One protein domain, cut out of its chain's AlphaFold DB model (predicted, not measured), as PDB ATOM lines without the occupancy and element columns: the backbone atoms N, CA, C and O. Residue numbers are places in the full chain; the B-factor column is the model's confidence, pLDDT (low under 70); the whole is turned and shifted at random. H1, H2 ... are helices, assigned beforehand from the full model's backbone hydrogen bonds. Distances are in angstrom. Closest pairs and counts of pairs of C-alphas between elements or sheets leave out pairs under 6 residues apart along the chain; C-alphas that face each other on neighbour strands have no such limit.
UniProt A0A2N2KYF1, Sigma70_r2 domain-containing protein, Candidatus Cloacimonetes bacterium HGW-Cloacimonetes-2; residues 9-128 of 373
ATOM      1  N   SER A   9     112.639 -62.821  77.933       72.50
ATOM      2  CA  SER A   9     112.545 -62.124  79.219       72.50
ATOM      3  C   SER A   9     112.523 -60.595  79.083       72.50
ATOM      4  O   SER A   9     111.789 -59.933  79.808       72.50
ATOM      5  N   GLN A  10     113.310 -60.024  78.169       70.31
ATOM      6  CA  GLN A  10     113.376 -58.582  77.900       70.31
ATOM      7  C   GLN A  10     112.129 -58.094  77.163       70.31
ATOM      8  O   GLN A  10     111.663 -56.979  77.393       70.31
ATOM      9  N   PHE A  11     111.577 -58.937  76.287       73.75
ATOM     10  CA  PHE A  11     110.306 -58.669  75.624       73.75
ATOM     11  C   PHE A  11     109.162 -58.601  76.642       73.75
ATOM     12  O   PHE A  11     108.381 -57.650  76.615       73.75
ATOM     13  N   GLN A  12     109.100 -59.562  77.567       76.50
ATOM     14  CA  GLN A  12     108.070 -59.580  78.601       76.50
ATOM     15  C   GLN A  12     108.190 -58.377  79.550       76.50
ATOM     16  O   GLN A  12     107.190 -57.722  79.817       76.50
ATOM     17  N   GLU A  13     109.407 -58.008  79.965       80.12
ATOM     18  CA  GLU A  13     109.641 -56.834  80.825       80.12
ATOM     19  C   GLU A  13     109.173 -55.518  80.170       80.12
ATOM     20  O   GLU A  13     108.577 -54.661  80.823       80.12
ATOM     21  N   LEU A  14     109.404 -55.359  78.863       77.62
ATOM     22  CA  LEU A  14     108.956 -54.191  78.095       77.62
ATOM     23  C   LEU A  14     107.432 -54.129  77.939       77.62
ATOM     24  O   LEU A  14     106.855 -53.039  77.954       77.62
ATOM     25  N   ILE A  15     106.784 -55.281  77.770       79.69
ATOM     26  CA  ILE A  15     105.326 -55.384  77.696       79.69
ATOM     27  C   ILE A  15     104.705 -55.074  79.061       79.69
ATOM     28  O   ILE A  15     103.768 -54.280  79.120       79.69
ATOM     29  N   ASP A  16     105.273 -55.587  80.150       82.75
ATOM     30  CA  ASP A  16     104.800 -55.317  81.508       82.75
ATOM     31  C   ASP A  16     104.957 -53.822  81.883       82.75
ATOM     32  O   ASP A  16     104.052 -53.233  82.484       82.75
ATOM     33  N   ASP A  17     106.053 -53.157  81.475       80.00
ATOM     34  CA  ASP A  17     106.241 -51.702  81.674       80.00
ATOM     35  C   ASP A  17     105.262 -50.877  80.811       80.00
ATOM     36  O   ASP A  17     104.722 -49.865  81.268       80.00
ATOM     37  N   LEU A  18     104.961 -51.319  79.581       81.44
ATOM     38  CA  LEU A  18     103.922 -50.705  78.742       81.44
ATOM     39  C   LEU A  18     102.545 -50.819  79.404       81.44
ATOM     40  O   LEU A  18     101.815 -49.827  79.466       81.44
ATOM     41  N   GLU A  19     102.183 -52.001  79.901       81.94
ATOM     42  CA  GLU A  19     100.914 -52.241  80.596       81.94
ATOM     43  C   GLU A  19     100.773 -51.340  81.814       81.94
ATOM     44  O   GLU A  19      99.801 -50.599  81.904       81.94
ATOM     45  N   SER A  20     101.776 -51.322  82.690       83.19
ATOM     46  CA  SER A  20     101.770 -50.504  83.906       83.19
ATOM     47  C   SER A  20     101.564 -49.011  83.605       83.19
ATOM     48  O   SER A  20     100.757 -48.335  84.246       83.19
ATOM     49  N   ARG A  21     102.237 -48.488  82.571       80.56
ATOM     50  CA  ARG A  21     102.141 -47.070  82.180       80.56
ATOM     51  C   ARG A  21     100.841 -46.718  81.466       80.56
ATOM     52  O   ARG A  21     100.361 -45.592  81.587       80.56
ATOM     53  N   THR A  22     100.295 -47.648  80.688       81.06
ATOM     54  CA  THR A  22      99.092 -47.408  79.877       81.06
ATOM     55  C   THR A  22      97.805 -47.756  80.610       81.06
ATOM     56  O   THR A  22      96.772 -47.187  80.274       81.06
ATOM     57  N   ASP A  23      97.846 -48.593  81.646       80.00
ATOM     58  CA  ASP A  23      96.676 -48.937  82.457       80.00
ATOM     59  C   ASP A  23      96.131 -47.712  83.210       80.00
ATOM     60  O   ASP A  23      94.930 -47.442  83.189       80.00
ATOM     61  N   ALA A  24      97.023 -46.872  83.747       74.81
ATOM     62  CA  ALA A  24      96.642 -45.628  84.418       74.81
ATOM     63  C   ALA A  24      95.900 -44.634  83.497       74.81
ATOM     64  O   ALA A  24      95.047 -43.879  83.966       74.81
ATOM     65  N   LEU A  25      96.207 -44.635  82.194       75.25
ATOM     66  CA  LEU A  25      95.652 -43.690  81.214       75.25
ATOM     67  C   LEU A  25      94.486 -44.280  80.406       75.25
ATOM     68  O   LEU A  25      93.512 -43.588  80.121       75.25
ATOM     69  N   TYR A  26      94.564 -45.564  80.056       80.50
ATOM     70  CA  TYR A  26      93.675 -46.232  79.103       80.50
ATOM     71  C   TYR A  26      93.043 -47.523  79.637       80.50
ATOM     72  O   TYR A  26      92.255 -48.145  78.918       80.50
ATOM     73  N   GLY A  27      93.318 -47.924  80.883       72.81
ATOM     74  CA  GLY A  27      92.750 -49.134  81.496       72.81
ATOM     75  C   GLY A  27      91.218 -49.121  81.513       72.81
ATOM     76  O   GLY A  27      90.566 -50.135  81.267       72.81
ATOM     77  N   ARG A  28      90.611 -47.934  81.652       78.19
ATOM     78  CA  ARG A  28      89.148 -47.750  81.555       78.19
ATOM     79  C   ARG A  28      88.587 -48.050  80.165       78.19
ATOM     80  O   ARG A  28      87.445 -48.487  80.061       78.19
ATOM     81  N   LEU A  29      89.370 -47.819  79.116       80.06
ATOM     82  CA  LEU A  29      88.972 -48.017  77.720       80.06
ATOM     83  C   LEU A  29      89.328 -49.422  77.199       80.06
ATOM     84  O   LEU A  29      88.996 -49.756  76.061       80.06
ATOM     85  N   ASN A  30      90.019 -50.226  78.019       83.06
ATOM     86  CA  ASN A  30      90.563 -51.534  77.666       83.06
ATOM     87  C   ASN A  30      91.364 -51.519  76.346       83.06
ATOM     88  O   ASN A  30      91.212 -52.400  75.499       83.06
ATOM     89  N   LEU A  31      92.198 -50.486  76.153       83.81
ATOM     90  CA  LEU A  31      93.048 -50.337  74.958       83.81
ATOM     91  C   LEU A  31      94.404 -51.035  75.087       83.81
ATOM     92  O   LEU A  31      95.102 -51.194  74.090       83.81
ATOM     93  N   VAL A  32      94.758 -51.495  76.288       83.00
ATOM     94  CA  VAL A  32      96.012 -52.205  76.575       83.00
ATOM     95  C   VAL A  32      96.278 -53.364  75.590       83.00
ATOM     96  O   VAL A  32      97.389 -53.438  75.066       83.00
ATOM     97  N   PRO A  33      95.300 -54.221  75.214       82.94
ATOM     98  CA  PRO A  33      95.525 -55.271  74.213       82.94
ATOM     99  C   PRO A  33      95.836 -54.752  72.798       82.94
ATOM    100  O   PRO A  33      96.643 -55.349  72.087       82.94
ATOM    101  N   GLU A  34      95.215 -53.647  72.376       82.69
ATOM    102  CA  GLU A  34      95.463 -53.039  71.058       82.69
ATOM    103  C   GLU A  34      96.841 -52.358  71.029       82.69
ATOM    104  O   GLU A  34      97.599 -52.532  70.073       82.69
ATOM    105  N   LEU A  35      97.208 -51.670  72.117       84.50
ATOM    106  CA  LEU A  35      98.522 -51.047  72.303       84.50
ATOM    107  C   LEU A  35      99.647 -52.085  72.291       84.50
ATOM    108  O   LEU A  35     100.646 -51.879  71.602       84.50
ATOM    109  N   LYS A  36      99.466 -53.233  72.961       83.62
ATOM    110  CA  LYS A  36     100.395 -54.374  72.862       83.62
ATOM    111  C   LYS A  36     100.567 -54.823  71.418       83.62
ATOM    112  O   LYS A  36     101.692 -54.966  70.959       83.62
ATOM    113  N   GLY A  37      99.469 -54.997  70.683       82.12
ATOM    114  CA  GLY A  37      99.515 -55.430  69.286       82.12
ATOM    115  C   GLY A  37     100.295 -54.475  68.376       82.12
ATOM    116  O   GLY A  37     101.017 -54.927  67.487       82.12
ATOM    117  N   VAL A  38     100.184 -53.162  68.597       84.31
ATOM    118  CA  VAL A  38     100.965 -52.145  67.870       84.31
ATOM    119  C   VAL A  38     102.428 -52.155  68.312       84.31
ATOM    120  O   VAL A  38     103.327 -52.159  67.470       84.31
ATOM    121  N   PHE A  39     102.685 -52.223  69.616       83.50
ATOM    122  CA  PHE A  39     104.039 -52.221  70.162       83.50
ATOM    123  C   PHE A  39     104.835 -53.471  69.767       83.50
ATOM    124  O   PHE A  39     105.986 -53.360  69.353       83.50
ATOM    125  N   SER A  40     104.215 -54.652  69.775       81.31
ATOM    126  CA  SER A  40     104.841 -55.885  69.288       81.31
ATOM    127  C   SER A  40     105.235 -55.782  67.814       81.31
ATOM    128  O   SER A  40     106.305 -56.250  67.443       81.31
ATOM    129  N   LYS A  41     104.425 -55.124  66.970       81.62
ATOM    130  CA  LYS A  41     104.795 -54.863  65.565       81.62
ATOM    131  C   LYS A  41     105.971 -53.897  65.451       81.62
ATOM    132  O   LYS A  41     106.832 -54.101  64.601       81.62
ATOM    133  N   LEU A  42     106.028 -52.875  66.304       82.12
ATOM    134  CA  LEU A  42     107.145 -51.931  66.340       82.12
ATOM    135  C   LEU A  42     108.460 -52.634  66.711       82.12
ATOM    136  O   LEU A  42     109.467 -52.420  66.041       82.12
ATOM    137  N   LEU A  43     108.439 -53.522  67.708       78.81
ATOM    138  CA  LEU A  43     109.610 -54.296  68.144       78.81
ATOM    139  C   LEU A  43     110.161 -55.246  67.065       78.81
ATOM    140  O   LEU A  43     111.341 -55.575  67.096       78.81
ATOM    141  N   LEU A  44     109.356 -55.636  66.070       77.00
ATOM    142  CA  LEU A  44     109.840 -56.386  64.897       77.00
ATOM    143  C   LEU A  44     110.658 -55.522  63.922       77.00
ATOM    144  O   LEU A  44     111.331 -56.053  63.044       77.00
ATOM    145  N   THR A  45     110.571 -54.197  64.045       74.75
ATOM    146  CA  THR A  45     111.148 -53.224  63.099       74.75
ATOM    147  C   THR A  45     112.143 -52.259  63.739       74.75
ATOM    148  O   THR A  45     112.738 -51.440  63.044       74.75
ATOM    149  N   SER A  46     112.307 -52.292  65.061       73.00
ATOM    150  CA  SER A  46     113.132 -51.343  65.809       73.00
ATOM    151  C   SER A  46     113.817 -52.042  66.973       73.00
ATOM    152  O   SER A  46     113.159 -52.714  67.762       73.00
ATOM    153  N   GLU A  47     115.130 -51.847  67.094       71.69
ATOM    154  CA  GLU A  47     115.932 -52.442  68.162       71.69
ATOM    155  C   GLU A  47     115.919 -51.538  69.407       71.69
ATOM    156  O   GLU A  47     116.390 -50.395  69.342       71.69
ATOM    157  N   PRO A  48     115.400 -52.011  70.554       64.25
ATOM    158  CA  PRO A  48     115.609 -51.337  71.819       64.25
ATOM    159  C   PRO A  48     117.083 -51.535  72.181       64.25
ATOM    160  O   PRO A  48     117.517 -52.637  72.496       64.25
ATOM    161  N   GLY A  49     117.889 -50.478  72.073       65.00
ATOM    162  CA  GLY A  49     119.267 -50.504  72.571       65.00
ATOM    163  C   GLY A  49     119.324 -50.748  74.089       65.00
ATOM    164  O   GLY A  49     118.327 -51.047  74.732       65.00
ATOM    165  N   ASN A  50     120.478 -50.524  74.718       64.50
ATOM    166  CA  ASN A  50     120.716 -50.896  76.125       64.50
ATOM    167  C   ASN A  50     119.811 -50.216  77.185       64.50
ATOM    168  O   ASN A  50     119.867 -50.598  78.351       64.50
ATOM    169  N   ASN A  51     119.007 -49.205  76.828       74.75
ATOM    170  CA  ASN A  51     118.106 -48.505  77.751       74.75
ATOM    171  C   ASN A  51     116.629 -48.670  77.347       74.75
ATOM    172  O   ASN A  51     116.028 -47.806  76.706       74.75
ATOM    173  N   HIS A  52     116.043 -49.789  77.769       72.62
ATOM    174  CA  HIS A  52     114.669 -50.199  77.454       72.62
ATOM    175  C   HIS A  52     113.601 -49.198  77.928       72.62
ATOM    176  O   HIS A  52     112.628 -48.942  77.220       72.62
ATOM    177  N   ARG A  53     113.797 -48.566  79.094       71.81
ATOM    178  CA  ARG A  53     112.832 -47.600  79.655       71.81
ATOM    179  C   ARG A  53     112.790 -46.289  78.880       71.81
ATOM    180  O   ARG A  53     111.718 -45.710  78.718       71.81
ATOM    181  N   GLN A  54     113.948 -45.818  78.421       78.06
ATOM    182  CA  GLN A  54     114.032 -44.612  77.600       78.06
ATOM    183  C   GLN A  54     113.446 -44.867  76.210       78.06
ATOM    184  O   GLN A  54     112.622 -44.088  75.745       78.06
ATOM    185  N   PHE A  55     113.748 -46.026  75.620       80.12
ATOM    186  CA  PHE A  55     113.145 -46.458  74.360       80.12
ATOM    187  C   PHE A  55     111.609 -46.494  74.422       80.12
ATOM    188  O   PHE A  55     110.945 -45.976  73.524       80.12
ATOM    189  N   LEU A  56     111.033 -47.056  75.493       79.00
ATOM    190  CA  LEU A  56     109.582 -47.070  75.683       79.00
ATOM    191  C   LEU A  56     109.012 -45.652  75.797       79.00
ATOM    192  O   LEU A  56     108.013 -45.348  75.153       79.00
ATOM    193  N   SER A  57     109.655 -44.773  76.571       80.25
ATOM    194  CA  SER A  57     109.216 -43.381  76.725       80.25
ATOM    195  C   SER A  57     109.209 -42.621  75.395       80.25
ATOM    196  O   SER A  57     108.269 -41.877  75.124       80.25
ATOM    197  N   ASP A  58     110.218 -42.844  74.553       84.19
ATOM    198  CA  ASP A  58     110.360 -42.165  73.262       84.19
ATOM    199  C   ASP A  58     109.361 -42.688  72.217       84.19
ATOM    200  O   ASP A  58     108.926 -41.950  71.330       84.19
ATOM    201  N   LYS A  59     108.985 -43.971  72.298       84.00
ATOM    202  CA  LYS A  59     108.097 -44.627  71.324       84.00
ATOM    203  C   LYS A  59     106.633 -44.689  71.745       84.00
ATOM    204  O   LYS A  59     105.779 -44.910  70.887       84.00
ATOM    205  N   LEU A  60     106.315 -44.458  73.016       81.56
ATOM    206  CA  LEU A  60     104.946 -44.516  73.527       81.56
ATOM    207  C   LEU A  60     103.968 -43.576  72.791       81.56
ATOM    208  O   LEU A  60     102.893 -44.055  72.427       81.56
ATOM    209  N   PRO A  61     104.299 -42.298  72.494       85.69
ATOM    210  CA  PRO A  61     103.392 -41.421  71.748       85.69
ATOM    211  C   PRO A  61     103.025 -41.981  70.368       85.69
ATOM    212  O   PRO A  61     101.854 -42.001  69.998       85.69
ATOM    213  N   PHE A  62     104.011 -42.528  69.652       87.00
ATOM    214  CA  PHE A  62     103.813 -43.150  68.341       87.00
ATOM    215  C   PHE A  62     102.914 -44.394  68.419       87.00
ATOM    216  O   PHE A  62     102.018 -44.575  67.601       87.00
ATOM    217  N   VAL A  63     103.122 -45.249  69.426       85.06
ATOM    218  CA  VAL A  63     102.317 -46.467  69.637       85.06
ATOM    219  C   VAL A  63     100.853 -46.121  69.912       85.06
ATOM    220  O   VAL A  63      99.950 -46.783  69.399       85.06
ATOM    221  N   VAL A  64     100.616 -45.074  70.706       86.25
ATOM    222  CA  VAL A  64      99.270 -44.572  70.996       86.25
ATOM    223  C   VAL A  64      98.613 -44.025  69.729       86.25
ATOM    224  O   VAL A  64      97.477 -44.396  69.428       86.25
ATOM    225  N   GLU A  65      99.320 -43.197  68.960       88.38
ATOM    226  CA  GLU A  65      98.808 -42.622  67.712       88.38
ATOM    227  C   GLU A  65      98.433 -43.709  66.693       88.38
ATOM    228  O   GLU A  65      97.319 -43.714  66.163       88.38
ATOM    229  N   GLU A  66      99.305 -44.696  66.481       88.50
ATOM    230  CA  GLU A  66      99.041 -45.811  65.567       88.50
ATOM    231  C   GLU A  66      97.894 -46.715  66.054       88.50
ATOM    232  O   GLU A  66      97.121 -47.229  65.241       88.50
ATOM    233  N   CYS A  67      97.708 -46.863  67.370       88.56
ATOM    234  CA  CYS A  67      96.545 -47.553  67.932       88.56
ATOM    235  C   CYS A  67      95.235 -46.834  67.573       88.56
ATOM    236  O   CYS A  67      94.316 -47.455  67.027       88.56
ATOM    237  N   PHE A  68      95.142 -45.523  67.814       90.50
ATOM    238  CA  PHE A  68      93.944 -44.747  67.471       90.50
ATOM    239  C   PHE A  68      93.713 -44.661  65.961       90.50
ATOM    240  O   PHE A  68      92.574 -44.785  65.509       90.50
ATOM    241  N   LYS A  69      94.775 -44.550  65.162       90.62
ATOM    242  CA  LYS A  69      94.705 -44.618  63.698       90.62
ATOM    243  C   LYS A  69      94.164 -45.964  63.216       90.62
ATOM    244  O   LYS A  69      93.327 -45.994  62.314       90.62
ATOM    245  N   GLY A  70      94.572 -47.065  63.846       88.50
ATOM    246  CA  GLY A  70      94.030 -48.400  63.589       88.50
ATOM    247  C   GLY A  70      92.540 -48.513  63.924       88.50
ATOM    248  O   GLY A  70      91.763 -49.034  63.121       88.50
ATOM    249  N   LEU A  71      92.115 -47.973  65.070       90.50
ATOM    250  CA  LEU A  71      90.702 -47.939  65.472       90.50
ATOM    251  C   LEU A  71      89.858 -47.050  64.547       90.50
ATOM    252  O   LEU A  71      88.760 -47.450  64.153       90.50
ATOM    253  N   ARG A  72      90.381 -45.890  64.133       92.19
ATOM    254  CA  ARG A  72      89.750 -45.024  63.127       92.19
ATOM    255  C   ARG A  72      89.614 -45.756  61.795       92.19
ATOM    256  O   ARG A  72      88.530 -45.773  61.225       92.19
ATOM    257  N   GLY A  73      90.670 -46.427  61.330       89.75
ATOM    258  CA  GLY A  73      90.640 -47.244  60.112       89.75
ATOM    259  C   GLY A  73      89.600 -48.368  60.173       89.75
ATOM    260  O   GLY A  73      88.907 -48.637  59.191       89.75
ATOM    261  N   PHE A  74      89.423 -48.983  61.344       91.19
ATOM    262  CA  PHE A  74      88.373 -49.971  61.577       91.19
ATOM    263  C   PHE A  74      86.961 -49.364  61.482       91.19
ATOM    264  O   PHE A  74      86.093 -49.949  60.829       91.19
ATOM    265  N   CYS A  75      86.737 -48.179  62.062       90.81
ATOM    266  CA  CYS A  75      85.472 -47.445  61.932       90.81
ATOM    267  C   CYS A  75      85.194 -47.068  60.471       90.81
ATOM    268  O   CYS A  75      84.115 -47.357  59.955       90.81
ATOM    269  N   MET A  76      86.196 -46.526  59.773       91.75
ATOM    270  CA  MET A  76      86.120 -46.166  58.353       91.75
ATOM    271  C   MET A  76      85.721 -47.350  57.475       91.75
ATOM    272  O   MET A  76      84.834 -47.228  56.635       91.75
ATOM    273  N   GLY A  77      86.315 -48.528  57.696       90.00
ATOM    274  CA  GLY A  77      85.976 -49.731  56.934       90.00
ATOM    275  C   GLY A  77      84.520 -50.182  57.104       90.00
ATOM    276  O   GLY A  77      83.950 -50.775  56.186       90.00
ATOM    277  N   TYR A  78      83.904 -49.910  58.255       91.75
ATOM    278  CA  TYR A  78      82.479 -50.153  58.487       91.75
ATOM    279  C   TYR A  78      81.595 -49.057  57.867       91.75
ATOM    280  O   TYR A  78      80.602 -49.368  57.202       91.75
ATOM    281  N   LEU A  79      81.960 -47.790  58.065       91.00
ATOM    282  CA  LEU A  79      81.193 -46.630  57.611       91.00
ATOM    283  C   LEU A  79      81.141 -46.549  56.086       91.00
ATOM    284  O   LEU A  79      80.044 -46.502  55.539       91.00
ATOM    285  N   LEU A  80      82.274 -46.716  55.397       91.06
ATOM    286  CA  LEU A  80      82.344 -46.707  53.930       91.06
ATOM    287  C   LEU A  80      81.457 -47.777  53.283       91.06
ATOM    288  O   LEU A  80      80.847 -47.539  52.242       91.06
ATOM    289  N   LYS A  81      81.344 -48.957  53.906       89.38
ATOM    290  CA  LYS A  81      80.437 -50.017  53.430       89.38
ATOM    291  C   LYS A  81      78.967 -49.625  53.553       89.38
ATOM    292  O   LYS A  81      78.144 -50.134  52.797       89.38
ATOM    293  N   THR A  82      78.647 -48.768  54.517       82.94
ATOM    294  CA  THR A  82      77.277 -48.415  54.892       82.94
ATOM    295  C   THR A  82      76.800 -47.151  54.177       82.94
ATOM    296  O   THR A  82      75.711 -47.158  53.616       82.94
ATOM    297  N   THR A  83      77.602 -46.085  54.160       87.31
ATOM    298  CA  THR A  83      77.240 -44.775  53.587       87.31
ATOM    299  C   THR A  83      77.601 -44.652  52.112       87.31
ATOM    300  O   THR A  83      76.935 -43.922  51.388       87.31
ATOM    301  N   ARG A  84      78.650 -45.362  51.659       89.12
ATOM    302  CA  ARG A  84      79.315 -45.164  50.353       89.12
ATOM    303  C   ARG A  84      79.814 -43.731  50.122       89.12
ATOM    304  O   ARG A  84      80.130 -43.375  48.991       89.12
ATOM    305  N   ASP A  85      79.912 -42.953  51.192       89.44
ATOM    306  CA  ASP A  85      80.337 -41.562  51.187       89.44
ATOM    307  C   ASP A  85      81.623 -41.447  52.018       89.44
ATOM    308  O   ASP A  85      81.588 -41.701  53.230       89.44
ATOM    309  N   PRO A  86      82.771 -41.147  51.389       90.12
ATOM    310  CA  PRO A  86      84.046 -41.073  52.083       90.12
ATOM    311  C   PRO A  86      84.169 -39.870  53.020       90.12
ATOM    312  O   PRO A  86      84.820 -40.020  54.051       90.12
ATOM    313  N   GLU A  87      83.537 -38.734  52.719       91.06
ATOM    314  CA  GLU A  87      83.608 -37.531  53.559       91.06
ATOM    315  C   GLU A  87      82.762 -37.722  54.820       91.06
ATOM    316  O   GLU A  87      83.274 -37.645  55.935       91.06
ATOM    317  N   LEU A  88      81.504 -38.146  54.660       88.88
ATOM    318  CA  LEU A  88      80.629 -38.445  55.799       88.88
ATOM    319  C   LEU A  88      81.188 -39.567  56.687       88.88
ATOM    320  O   LEU A  88      81.032 -39.555  57.911       88.88
ATOM    321  N   SER A  89      81.820 -40.573  56.076       92.19
ATOM    322  CA  SER A  89      82.460 -41.655  56.832       92.19
ATOM    323  C   SER A  89      83.609 -41.140  57.686       92.19
ATOM    324  O   SER A  89      83.774 -41.605  58.812       92.19
ATOM    325  N   GLU A  90      84.392 -40.203  57.155       92.69
ATOM    326  CA  GLU A  90      85.529 -39.614  57.850       92.69
ATOM    327  C   GLU A  90      85.077 -38.824  59.076       92.69
ATOM    328  O   GLU A  90      85.563 -39.086  60.178       92.69
ATOM    329  N   ASP A  91      84.085 -37.953  58.909       93.25
ATOM    330  CA  ASP A  91      83.542 -37.134  59.994       93.25
ATOM    331  C   ASP A  91      82.990 -38.002  61.131       93.25
ATOM    332  O   ASP A  91      83.311 -37.810  62.308       93.25
ATOM    333  N   ILE A  92      82.208 -39.034  60.791       92.81
ATOM    334  CA  ILE A  92      81.628 -39.940  61.790       92.81
ATOM    335  C   ILE A  92      82.707 -40.801  62.458       92.81
ATOM    336  O   ILE A  92      82.602 -41.092  63.653       92.81
ATOM    337  N   ALA A  93      83.746 -41.218  61.728       93.44
ATOM    338  CA  ALA A  93      84.857 -41.961  62.312       93.44
ATOM    339  C   ALA A  93      85.650 -41.101  63.303       93.44
ATOM    340  O   ALA A  93      86.009 -41.596  64.373       93.44
ATOM    341  N   GLN A  94      85.911 -39.832  62.976       93.75
ATOM    342  CA  GLN A  94      86.583 -38.897  63.879       93.75
ATOM    343  C   GLN A  94      85.760 -38.662  65.147       93.75
ATOM    344  O   GLN A  94      86.283 -38.816  66.252       93.75
ATOM    345  N   GLU A  95      84.464 -38.394  65.001       94.12
ATOM    346  CA  GLU A  95      83.552 -38.190  66.129       94.12
ATOM    347  C   GLU A  95      83.442 -39.448  67.013       94.12
ATOM    348  O   GLU A  95      83.448 -39.362  68.242       94.12
ATOM    349  N   ALA A  96      83.435 -40.649  66.425       93.75
ATOM    350  CA  ALA A  96      83.423 -41.898  67.190       93.75
ATOM    351  C   ALA A  96      84.696 -42.091  68.036       93.75
ATOM    352  O   ALA A  96      84.621 -42.568  69.173       93.75
ATOM    353  N   ILE A  97      85.863 -41.710  67.506       93.88
ATOM    354  CA  ILE A  97      87.127 -41.734  68.254       93.88
ATOM    355  C   ILE A  97      87.144 -40.650  69.336       93.88
ATOM    356  O   ILE A  97      87.575 -40.924  70.458       93.88
ATOM    357  N   LEU A  98      86.615 -39.459  69.055       93.06
ATOM    358  CA  LEU A  98      86.478 -38.394  70.047       93.06
ATOM    359  C   LEU A  98      85.611 -38.848  71.232       93.06
ATOM    360  O   LEU A  98      85.987 -38.668  72.392       93.06
ATOM    361  N   GLN A  99      84.489 -39.520  70.962       91.56
ATOM    362  CA  GLN A  99      83.634 -40.091  72.007       91.56
ATOM    363  C   GLN A  99      84.322 -41.212  72.788       91.56
ATOM    364  O   GLN A  99      84.073 -41.350  73.986       91.56
ATOM    365  N   LEU A 100      85.194 -41.996  72.147       90.81
ATOM    366  CA  LEU A 100      86.007 -42.994  72.841       90.81
ATOM    367  C   LEU A 100      86.953 -42.328  73.847       90.81
ATOM    368  O   LEU A 100      87.012 -42.753  74.998       90.81
ATOM    369  N   MET A 101      87.658 -41.277  73.424       87.75
ATOM    370  CA  MET A 101      88.607 -40.544  74.270       87.75
ATOM    371  C   MET A 101      87.917 -39.819  75.430       87.75
ATOM    372  O   MET A 101      88.445 -39.793  76.540       87.75
ATOM    373  N   ASN A 102      86.722 -39.280  75.191       87.81
ATOM    374  CA  ASN A 102      85.942 -38.543  76.189       87.81
ATOM    375  C   ASN A 102      85.046 -39.442  77.060       87.81
ATOM    376  O   ASN A 102      84.345 -38.948  77.947       87.81
ATOM    377  N   SER A 103      85.032 -40.759  76.830       86.00
ATOM    378  CA  SER A 103      84.186 -41.672  77.595       86.00
ATOM    379  C   SER A 103      84.663 -41.790  79.042       86.00
ATOM    380  O   SER A 103      85.753 -42.274  79.335       86.00
ATOM    381  N   THR A 104      83.780 -41.448  79.976       81.44
ATOM    382  CA  THR A 104      83.983 -41.676  81.414       81.44
ATOM    383  C   THR A 104      83.591 -43.089  81.857       81.44
ATOM    384  O   THR A 104      83.878 -43.487  82.987       81.44
ATOM    385  N   ARG A 105      82.932 -43.859  80.981       83.38
ATOM    386  CA  ARG A 105      82.455 -45.220  81.262       83.38
ATOM    387  C   ARG A 105      83.537 -46.252  80.970       83.38
ATOM    388  O   ARG A 105      84.316 -46.087  80.036       83.38
ATOM    389  N   GLN A 106      83.526 -47.345  81.731       84.50
ATOM    390  CA  GLN A 106      84.398 -48.486  81.473       84.50
ATOM    391  C   GLN A 106      83.954 -49.219  80.200       84.50
ATOM    392  O   GLN A 106      82.795 -49.622  80.073       84.50
ATOM    393  N   ILE A 107      84.874 -49.388  79.253       87.00
ATOM    394  CA  ILE A 107      84.629 -50.038  77.966       87.00
ATOM    395  C   ILE A 107      85.382 -51.360  77.955       87.00
ATOM    396  O   ILE A 107      86.603 -51.396  77.900       87.00
ATOM    397  N   HIS A 108      84.648 -52.471  77.975       82.06
ATOM    398  CA  HIS A 108      85.264 -53.799  77.969       82.06
ATOM    399  C   HIS A 108      85.717 -54.247  76.577       82.06
ATOM    400  O   HIS A 108      86.652 -55.032  76.459       82.06
ATOM    401  N   LYS A 109      85.042 -53.805  75.510       85.44
ATOM    402  CA  LYS A 109      85.348 -54.206  74.129       85.44
ATOM    403  C   LYS A 109      85.316 -52.977  73.211       85.44
ATOM    404  O   LYS A 109      84.232 -52.627  72.739       85.44
ATOM    405  N   PRO A 110      86.467 -52.335  72.936       84.81
ATOM    406  CA  PRO A 110      86.513 -51.050  72.234       84.81
ATOM    407  C   PRO A 110      85.989 -51.137  70.797       84.81
ATOM    408  O   PRO A 110      85.196 -50.297  70.387       84.81
ATOM    409  N   ARG A 111      86.330 -52.191  70.040       86.31
ATOM    410  CA  ARG A 111      85.875 -52.345  68.645       86.31
ATOM    411  C   ARG A 111      84.347 -52.485  68.501       86.31
ATOM    412  O   ARG A 111      83.765 -51.691  67.768       86.31
ATOM    413  N   PRO A 112      83.652 -53.427  69.179       88.44
ATOM    414  CA  PRO A 112      82.185 -53.480  69.147       88.44
ATOM    415  C   PRO A 112      81.515 -52.195  69.638       88.44
ATOM    416  O   PRO A 112      80.503 -51.784  69.074       88.44
ATOM    417  N   TRP A 113      82.086 -51.558  70.665       92.00
ATOM    418  CA  TRP A 113      81.580 -50.293  71.187       92.00
ATOM    419  C   TRP A 113      81.658 -49.180  70.134       92.00
ATOM    420  O   TRP A 113      80.656 -48.517  69.878       92.00
ATOM    421  N   LEU A 114      82.789 -49.053  69.435       90.75
ATOM    422  CA  LEU A 114      82.969 -48.091  68.345       90.75
ATOM    423  C   LEU A 114      81.977 -48.306  67.197       90.75
ATOM    424  O   LEU A 114      81.419 -47.337  66.692       90.75
ATOM    425  N   ILE A 115      81.689 -49.556  66.813       91.62
ATOM    426  CA  ILE A 115      80.661 -49.839  65.794       91.62
ATOM    427  C   ILE A 115      79.277 -49.382  66.259       91.62
ATOM    428  O   ILE A 115      78.512 -48.835  65.465       91.62
ATOM    429  N   GLN A 116      78.945 -49.583  67.535       89.81
ATOM    430  CA  GLN A 116      77.678 -49.107  68.086       89.81
ATOM    431  C   GLN A 116      77.594 -47.576  68.064       89.81
ATOM    432  O   GLN A 116      76.556 -47.033  67.689       89.81
ATOM    433  N   VAL A 117      78.678 -46.886  68.418       91.56
ATOM    434  CA  VAL A 117      78.756 -45.420  68.356       91.56
ATOM    435  C   VAL A 117      78.607 -44.928  66.917       91.56
ATOM    436  O   VAL A 117      77.733 -44.111  66.655       91.56
ATOM    437  N   CYS A 118      79.348 -45.507  65.969       91.69
ATOM    438  CA  CYS A 118      79.227 -45.207  64.540       91.69
ATOM    439  C   CYS A 118      77.782 -45.366  64.036       91.69
ATOM    440  O   CYS A 118      77.274 -44.520  63.307       91.69
ATOM    441  N   ARG A 119      77.086 -46.436  64.445       90.19
ATOM    442  CA  ARG A 119      75.667 -46.653  64.109       90.19
ATOM    443  C   ARG A 119      74.759 -45.578  64.688       90.19
ATOM    444  O   ARG A 119      73.900 -45.072  63.975       90.19
ATOM    445  N   ASN A 120      74.932 -45.241  65.962       90.62
ATOM    446  CA  ASN A 120      74.122 -44.219  66.620       90.62
ATOM    447  C   ASN A 120      74.330 -42.843  65.972       90.62
ATOM    448  O   ASN A 120      73.354 -42.136  65.735       90.62
ATOM    449  N   LEU A 121      75.579 -42.505  65.640       91.94
ATOM    450  CA  LEU A 121      75.939 -41.278  64.933       91.94
ATOM    451  C   LEU A 121      75.314 -41.223  63.536       91.94
ATOM    452  O   LEU A 121      74.708 -40.215  63.187       91.94
ATOM    453  N   LEU A 122      75.356 -42.322  62.776       90.50
ATOM    454  CA  LEU A 122      74.668 -42.412  61.484       90.50
ATOM    455  C   LEU A 122      73.153 -42.231  61.620       90.50
ATOM    456  O   LEU A 122      72.549 -41.478  60.862       90.50
ATOM    457  N   ILE A 123      72.527 -42.900  62.592       85.81
ATOM    458  CA  ILE A 123      71.087 -42.762  62.848       85.81
ATOM    459  C   ILE A 123      70.744 -41.308  63.187       85.81
ATOM    460  O   ILE A 123      69.751 -40.788  62.683       85.81
ATOM    461  N   ALA A 124      71.549 -40.654  64.026       86.75
ATOM    462  CA  ALA A 124      71.359 -39.252  64.376       86.75
ATOM    463  C   ALA A 124      71.512 -38.337  63.153       86.75
ATOM    464  O   ALA A 124      70.650 -37.491  62.927       86.75
ATOM    465  N   HIS A 125      72.540 -38.554  62.329       89.12
ATOM    466  CA  HIS A 125      72.775 -37.800  61.100       89.12
ATOM    467  C   HIS A 125      71.581 -37.894  60.137       89.12
ATOM    468  O   HIS A 125      71.016 -36.874  59.752       89.12
ATOM    469  N   TYR A 126      71.112 -39.105  59.819       85.69
ATOM    470  CA  TYR A 126      69.972 -39.273  58.910       85.69
ATOM    471  C   TYR A 126      68.651 -38.758  59.492       85.69
ATOM    472  O   TYR A 126      67.822 -38.234  58.751       85.69
ATOM    473  N   ARG A 127      68.444 -38.864  60.811       82.25
ATOM    474  CA  ARG A 127      67.276 -38.257  61.467       82.25
ATOM    475  C   ARG A 127      67.304 -36.738  61.362       82.25
ATOM    476  O   ARG A 127      66.288 -36.153  61.003       82.25
ATOM    477  N   ASN A 128      68.447 -36.118  61.637       83.12
ATOM    478  CA  ASN A 128      68.594 -34.671  61.541       83.12
ATOM    479  C   ASN A 128      68.412 -34.184  60.103       83.12
ATOM    480  O   ASN A 128      67.694 -33.212  59.902       83.12
TER     481      ASN A 128
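Overview. This is residues 9 to 128 of the 373 residues of the protein "Sigma70_r2 domain-containing protein" of Candidatus Cloacimonetes bacterium HGW-Cloacimonetes-2 (UniProt A0A2N2KYF1). Long helix H3 is a spine: the hairpin of H1 and H2 packs on its first half, and H4 and H5, crossing each other, pack on its second. The 120 printed residues have five named helices in order, all helix; only just loose, close to compact, radius of gyration of the C-alphas 16.5 A, spans 56 by 28 by 18 A.

Along the chain. Find C-alpha 9 at (112.545, -62.124, 79.219): H1, residues 9 to 29, runs 27.5 A. H2, residues 32 to 43, runs 16.1 A; H3, 52 to 83, 44.7 A; H4, 86 to 101, 22.7 A; H5, 110 to 128, 26.5 A, to (68.594, -34.671, 61.541).

Arrangement. Start at the hub, H3: residues 63 to 67 alone touch H2, closest C-alphas Cys 67 and Leu 35, 5.9 A; 68 to 83 alone touch H4, closest Leu 79 and Ser 89, 5.2 A. H2 is apart from H4 and H5. Every O i to N i+4 pair is within hydrogen-bond range in H2, H4 and H5; 13 of 17 in H1, 25 of 28 in H3.

Size, cuts and confidence. The farthest C-alphas, Asn 50 and Arg 127, are 56.8 A apart. The printed part has no cut and no long link; pLDDT is under 70 at residues 48 to 50.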